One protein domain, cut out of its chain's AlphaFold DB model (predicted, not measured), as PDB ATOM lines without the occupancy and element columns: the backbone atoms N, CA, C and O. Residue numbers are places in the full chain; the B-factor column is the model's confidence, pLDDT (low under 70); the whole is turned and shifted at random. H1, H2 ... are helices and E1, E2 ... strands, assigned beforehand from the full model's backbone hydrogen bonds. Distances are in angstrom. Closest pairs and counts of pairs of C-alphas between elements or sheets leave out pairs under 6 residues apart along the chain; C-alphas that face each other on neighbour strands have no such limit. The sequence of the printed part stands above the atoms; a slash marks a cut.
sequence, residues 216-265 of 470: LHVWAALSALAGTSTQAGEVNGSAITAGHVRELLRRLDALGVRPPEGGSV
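This is residues 216 to 265 of the 470 residues of the protein "HNHc domain-containing protein" of Blastococcus endophyticus (UniProt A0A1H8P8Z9). A small hairpin of two short strands, E1 and E2, and a short helix, H1, gather round the beginning of a longer helix, H2, and a tail with no named element, residues 252 to 265, makes the other end. Near the start, residues 218 to 219 run beside the hairpin and pair briefly with residues 234 to 235 of E1. The printed part has 50 residues, with two named helices and two named strands in the order H1, E1, E2, H2; the sheet E1 - E2 is antiparallel. The class is mixed, helices and strands, with under half of the residues in named elements. The whole is compact, with a radius of gyration of the C-alphas of 9.9 A and spans of 28 by 21 by 16 A.

Find C-alpha 222 at (28.889, -44.723, 120.018); there H1 begins and runs to residue 226. Next come E1, residues 233 to 235, and E2, residues 238 to 240. H2 runs from residue 242 to C-alpha 251 at (40.892, -54.611, 111.327), a length of 14.4 A.

Look first at H1 and H2, which touch; their closest C-alphas, Ala 224 and Ala 242, are 5.4 A apart. The closest C-alphas of E1 and H2, Gly 233 and Ala 242, are 5.9 A apart. E1 and E2 form a hairpin, antiparallel at 134 degrees, with N 233 and O 240 at 2.9 A, within hydrogen-bond range. H1 and E2 are apart. In H1 and H2 every O i to N i+4 pair is within hydrogen-bond range.

The farthest C-alphas, Thr 230 and Gly 262, are 28.6 A apart. The printed part has no cut, no link is long, and no printed residue has a pLDDT under 70.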
ATOM      1  N   LEU A 216      42.736 -56.855 124.337       81.44
ATOM      2  CA  LEU A 216      42.668 -55.421 124.067       81.44
ATOM      3  C   LEU A 216      41.347 -54.869 124.602       81.44
ATOM      4  O   LEU A 216      40.270 -55.305 124.198       81.44
ATOM      5  N   HIS A 217      41.431 -53.873 125.475       85.81
ATOM      6  CA  HIS A 217      40.293 -53.088 125.931       85.81
ATOM      7  C   HIS A 217      40.191 -51.826 125.083       85.81
ATOM      8  O   HIS A 217      41.070 -50.966 125.141       85.81
ATOM      9  N   VAL A 218      39.119 -51.717 124.298       87.94
ATOM     10  CA  VAL A 218      38.827 -50.536 123.477       87.94
ATOM     11  C   VAL A 218      37.619 -49.812 124.056       87.94
ATOM     12  O   VAL A 218      36.539 -50.392 124.166       87.94
ATOM     13  N   TRP A 219      37.788 -48.535 124.392       89.50
ATOM     14  CA  TRP A 219      36.715 -47.664 124.869       89.50
ATOM     15  C   TRP A 219      36.422 -46.595 123.826       89.50
ATOM     16  O   TRP A 219      37.323 -45.884 123.387       89.50
ATOM     17  N   ALA A 220      35.160 -46.454 123.436       90.06
ATOM     18  CA  ALA A 220      34.745 -45.419 122.500       90.06
ATOM     19  C   ALA A 220      33.274 -45.058 122.695       90.06
ATOM     20  O   ALA A 220      32.447 -45.925 122.977       90.06
ATOM     21  N   ALA A 221      32.945 -43.780 122.502       90.06
ATOM     22  CA  ALA A 221      31.559 -43.342 122.421       90.06
ATOM     23  C   ALA A 221      30.907 -43.865 121.131       90.06
ATOM     24  O   ALA A 221      31.530 -43.866 120.067       90.06
ATOM     25  N   LEU A 222      29.629 -44.249 121.195       89.12
ATOM     26  CA  LEU A 222      28.889 -44.723 120.018       89.12
ATOM     27  C   LEU A 222      28.839 -43.673 118.897       89.12
ATOM     28  O   LEU A 222      28.953 -44.023 117.726       89.12
ATOM     29  N   SER A 223      28.760 -42.386 119.242       89.06
ATOM     30  CA  SER A 223      28.826 -41.275 118.282       89.06
ATOM     31  C   SER A 223      30.179 -41.192 117.560       89.06
ATOM     32  O   SER A 223      30.233 -40.938 116.357       89.06
ATOM     33  N   ALA A 224      31.286 -41.486 118.251       89.06
ATOM     34  CA  ALA A 224      32.614 -41.551 117.639       89.06
ATOM     35  C   ALA A 224      32.731 -42.737 116.660       89.06
ATOM     36  O   ALA A 224      33.330 -42.610 115.586       89.06
ATOM     37  N   LEU A 225      32.107 -43.874 116.990       88.69
ATOM     38  CA  LEU A 225      32.030 -45.040 116.104       88.69
ATOM     39  C   LEU A 225      31.158 -44.782 114.871       88.69
ATOM     40  O   LEU A 225      31.541 -45.174 113.770       88.69
ATOM     41  N   ALA A 226      30.033 -44.086 115.048       89.06
ATOM     42  CA  ALA A 226      29.127 -43.681 113.973       89.06
ATOM     43  C   ALA A 226      29.706 -42.576 113.069       89.06
ATOM     44  O   ALA A 226      29.143 -42.284 112.019       89.06
ATOM     45  N   GLY A 227      30.823 -41.956 113.463       88.75
ATOM     46  CA  GLY A 227      31.433 -40.849 112.725       88.75
ATOM     47  C   GLY A 227      30.725 -39.506 112.918       88.75
ATOM     48  O   GLY A 227      31.022 -38.565 112.191       88.75
ATOM     49  N   THR A 228      29.822 -39.400 113.896       91.62
ATOM     50  CA  THR A 228      29.080 -38.172 114.224       91.62
ATOM     51  C   THR A 228      29.740 -37.347 115.329       91.62
ATOM     52  O   THR A 228      29.305 -36.238 115.615       91.62
ATOM     53  N   SER A 229      30.802 -37.872 115.946       90.06
ATOM     54  CA  SER A 229      31.609 -37.181 116.952       90.06
ATOM     55  C   SER A 229      33.104 -37.386 116.705       90.06
ATOM     56  O   SER A 229      33.543 -38.426 116.206       90.06
ATOM     57  N   THR A 230      33.894 -36.386 117.089       90.06
ATOM     58  CA  THR A 230      35.364 -36.426 117.120       90.06
ATOM     59  C   THR A 230      35.915 -36.836 118.485       90.06
ATOM     60  O   THR A 230      37.133 -36.876 118.652       90.06
ATOM     61  N   GLN A 231      35.043 -37.165 119.448       88.69
ATOM     62  CA  GLN A 231      35.435 -37.620 120.779       88.69
ATOM     63  C   GLN A 231      36.447 -38.768 120.678       88.69
ATOM     64  O   GLN A 231      36.208 -39.773 120.005       88.69
ATOM     65  N   ALA A 232      37.590 -38.596 121.342       89.50
ATOM     66  CA  ALA A 232      38.642 -39.599 121.374       89.50
ATOM     67  C   ALA A 232      38.145 -40.903 122.016       89.50
ATOM     68  O   ALA A 232      37.293 -40.899 122.908       89.50
ATOM     69  N   GLY A 233      38.698 -42.017 121.548       89.94
ATOM     70  CA  GLY A 233      38.598 -43.299 122.226       89.94
ATOM     71  C   GLY A 233      39.890 -43.633 122.955       89.94
ATOM     72  O   GLY A 233      40.814 -42.826 123.053       89.94
ATOM     73  N   GLU A 234      39.960 -44.856 123.444       88.88
ATOM     74  CA  GLU A 234      41.084 -45.374 124.210       88.88
ATOM     75  C   GLU A 234      41.327 -46.835 123.823       88.88
ATOM     76  O   GLU A 234      40.374 -47.586 123.609       88.88
ATOM     77  N   VAL A 235      42.591 -47.245 123.757       88.75
ATOM     78  CA  VAL A 235      43.008 -48.647 123.663       88.75
ATOM     79  C   VAL A 235      44.006 -48.933 124.780       88.75
ATOM     80  O   VAL A 235      45.046 -48.284 124.859       88.75
ATOM     81  N   ASN A 236      43.679 -49.871 125.673       82.44
ATOM     82  CA  ASN A 236      44.506 -50.232 126.833       82.44
ATOM     83  C   ASN A 236      45.072 -49.000 127.576       82.44
ATOM     84  O   ASN A 236      46.280 -48.885 127.776       82.44
ATOM     85  N   GLY A 237      44.223 -48.046 127.975       80.19
ATOM     86  CA  GLY A 237      44.666 -46.848 128.706       80.19
ATOM     87  C   GLY A 237      45.174 -45.705 127.827       80.19
ATOM     88  O   GLY A 237      45.281 -44.579 128.303       80.19
ATOM     89  N   SER A 238      45.488 -45.960 126.554       83.12
ATOM     90  CA  SER A 238      46.096 -44.965 125.665       83.12
ATOM     91  C   SER A 238      45.053 -44.308 124.771       83.12
ATOM     92  O   SER A 238      44.337 -44.989 124.032       83.12
ATOM     93  N   ALA A 239      44.978 -42.980 124.818       86.81
ATOM     94  CA  ALA A 239      44.054 -42.207 124.001       86.81
ATOM     95  C   ALA A 239      44.366 -42.361 122.502       86.81
ATOM     96  O   ALA A 239      45.516 -42.259 122.069       86.81
ATOM     97  N   ILE A 240      43.323 -42.577 121.703       89.31
ATOM     98  CA  ILE A 240      43.392 -42.677 120.245       89.31
ATOM     99  C   ILE A 240      42.265 -41.870 119.603       89.31
ATOM    100  O   ILE A 240      41.186 -41.692 120.169       89.31
ATOM    101  N   THR A 241      42.500 -41.361 118.396       91.62
ATOM    102  CA  THR A 241      41.488 -40.575 117.679       91.62
ATOM    103  C   THR A 241      40.281 -41.438 117.309       91.62
ATOM    104  O   THR A 241      40.408 -42.646 117.099       91.62
ATOM    105  N   ALA A 242      39.107 -40.819 117.138       91.62
ATOM    106  CA  ALA A 242      37.913 -41.518 116.652       91.62
ATOM    107  C   ALA A 242      38.161 -42.247 115.312       91.62
ATOM    108  O   ALA A 242      37.637 -43.335 115.079       91.62
ATOM    109  N   GLY A 243      38.996 -41.671 114.437       91.38
ATOM    110  CA  GLY A 243      39.428 -42.308 113.190       91.38
ATOM    111  C   GLY A 243      40.221 -43.593 113.427       91.38
ATOM    112  O   GLY A 243      39.875 -44.628 112.858       91.38
ATOM    113  N   HIS A 244      41.215 -43.548 114.321       91.38
ATOM    114  CA  HIS A 244      42.031 -44.710 114.672       91.38
ATOM    115  C   HIS A 244      41.194 -45.806 115.353       91.38
ATOM    116  O   HIS A 244      41.355 -46.979 115.027       91.38
ATOM    117  N   VAL A 245      40.229 -45.454 116.214       91.00
ATOM    118  CA  VAL A 245      39.277 -46.435 116.776       91.00
ATOM    119  C   VAL A 245      38.546 -47.180 115.659       91.00
ATOM    120  O   VAL A 245      38.506 -48.410 115.658       91.00
ATOM    121  N   ARG A 246      37.976 -46.459 114.684       91.88
ATOM    122  CA  ARG A 246      37.243 -47.083 113.571       91.88
ATOM    123  C   ARG A 246      38.151 -47.946 112.698       91.88
ATOM    124  O   ARG A 246      37.721 -48.998 112.235       91.88
ATOM    125  N   GLU A 247      39.388 -47.518 112.466       91.31
ATOM    126  CA  GLU A 247      40.394 -48.306 111.752       91.31
ATOM    127  C   GLU A 247      40.745 -49.600 112.493       91.31
ATOM    128  O   GLU A 247      40.725 -50.674 111.893       91.31
ATOM    129  N   LEU A 248      41.013 -49.513 113.798       89.25
ATOM    130  CA  LEU A 248      41.295 -50.663 114.648       89.25
ATOM    131  C   LEU A 248      40.123 -51.648 114.654       89.25
ATOM    132  O   LEU A 248      40.320 -52.824 114.367       89.25
ATOM    133  N   LEU A 249      38.900 -51.174 114.902       88.94
ATOM    134  CA  LEU A 249      37.718 -52.037 114.922       88.94
ATOM    135  C   LEU A 249      37.408 -52.642 113.549       88.94
ATOM    136  O   LEU A 249      36.910 -53.757 113.495       88.94
ATOM    137  N   ARG A 250      37.729 -51.965 112.439       89.94
ATOM    138  CA  ARG A 250      37.628 -52.568 111.101       89.94
ATOM    139  C   ARG A 250      38.625 -53.713 110.924       89.94
ATOM    140  O   ARG A 250      38.247 -54.747 110.392       89.94
ATOM    141  N   ARG A 251      39.874 -53.543 111.375       86.19
ATOM    142  CA  ARG A 251      40.892 -54.611 111.327       86.19
ATOM    143  C   ARG A 251      40.511 -55.825 112.174       86.19
ATOM    144  O   ARG A 251      40.886 -56.933 111.823       86.19
ATOM    145  N   LEU A 252      39.779 -55.606 113.266       84.31
ATOM    146  CA  LEU A 252      39.293 -56.654 114.168       84.31
ATOM    147  C   LEU A 252      37.908 -57.211 113.784       84.31
ATOM    148  O   LEU A 252      37.328 -57.947 114.573       84.31
ATOM    149  N   ASP A 253      37.348 -56.809 112.636       83.19
ATOM    150  CA  ASP A 253      35.970 -57.121 112.206       83.19
ATOM    151  C   ASP A 253      34.884 -56.839 113.275       83.19
ATOM    152  O   ASP A 253      33.856 -57.500 113.390       83.19
ATOM    153  N   ALA A 254      35.113 -55.804 114.086       82.81
ATOM    154  CA  ALA A 254      34.270 -55.401 115.212       82.81
ATOM    155  C   ALA A 254      33.547 -54.059 114.980       82.81
ATOM    156  O   ALA A 254      32.842 -53.551 115.862       82.81
ATOM    157  N   LEU A 255      33.722 -53.440 113.804       81.31
ATOM    158  CA  LEU A 255      33.074 -52.170 113.476       81.31
ATOM    159  C   LEU A 255      31.543 -52.340 113.438       81.31
ATOM    160  O   LEU A 255      31.017 -53.306 112.893       81.31
ATOM    161  N   GLY A 256      30.817 -51.380 114.019       78.19
ATOM    162  CA  GLY A 256      29.361 -51.477 114.175       78.19
ATOM    163  C   GLY A 256      28.918 -52.242 115.426       78.19
ATOM    164  O   GLY A 256      27.816 -52.784 115.438       78.19
ATOM    165  N   VAL A 257      29.756 -52.264 116.473       80.19
ATOM    166  CA  VAL A 257      29.434 -52.820 117.800       80.19
ATOM    167  C   VAL A 257      29.152 -54.325 117.717       80.19
ATOM    168  O   VAL A 257      28.103 -54.817 118.128       80.19
ATOM    169  N   ARG A 258      30.097 -55.067 117.137       82.75
ATOM    170  CA  ARG A 258      30.040 -56.530 117.020       82.75
ATOM    171  C   ARG A 258      31.133 -57.157 117.883       82.75
ATOM    172  O   ARG A 258      32.208 -56.568 117.987       82.75
ATOM    173  N   PRO A 259      30.873 -58.306 118.532       83.00
ATOM    174  CA  PRO A 259      31.928 -59.021 119.233       83.00
ATOM    175  C   PRO A 259      32.960 -59.518 118.212       83.00
ATOM    176  O   PRO A 259      32.557 -60.177 117.253       83.00
ATOM    177  N   PRO A 260      34.258 -59.206 118.388       81.25
ATOM    178  CA  PRO A 260      35.300 -59.835 117.589       81.25
ATOM    179  C   PRO A 260      35.398 -61.324 117.943       81.25
ATOM    180  O   PRO A 260      34.894 -61.762 118.984       81.25
ATOM    181  N   GLU A 261      36.076 -62.102 117.104       78.38
ATOM    182  CA  GLU A 261      36.357 -63.510 117.389       78.38
ATOM    183  C   GLU A 261      37.045 -63.665 118.759       78.38
ATOM    184  O   GLU A 261      38.026 -62.986 119.063       78.38
ATOM    185  N   GLY A 262      36.483 -64.516 119.625       75.94
ATOM    186  CA  GLY A 262      36.986 -64.731 120.988       75.94
ATOM    187  C   GLY A 262      36.830 -63.539 121.946       75.94
ATOM    188  O   GLY A 262      37.319 -63.604 123.073       75.94
ATOM    189  N   GLY A 263      36.159 -62.459 121.533       82.00
ATOM    190  CA  GLY A 263      35.962 -61.257 122.340       82.00
ATOM    191  C   GLY A 263      34.519 -61.024 122.775       82.00
ATOM    192  O   GLY A 263      33.599 -61.791 122.493       82.00
ATOM    193  N   SER A 264      34.309 -59.920 123.490       85.50
ATOM    194  CA  SER A 264      32.984 -59.505 123.947       85.50
ATOM    195  C   SER A 264      32.801 -58.001 123.796       85.50
ATOM    196  O   SER A 264      33.767 -57.242 123.762       85.50
ATOM    197  N   VAL A 265      31.542 -57.572 123.715       88.06
ATOM    198  CA  VAL A 265      31.175 -56.156 123.726       88.06
ATOM    199  C   VAL A 265      30.318 -55.879 124.946       88.06
ATOM    200  O   VAL A 265      29.301 -56.536 125.175       88.06
TER     201      VAL A 265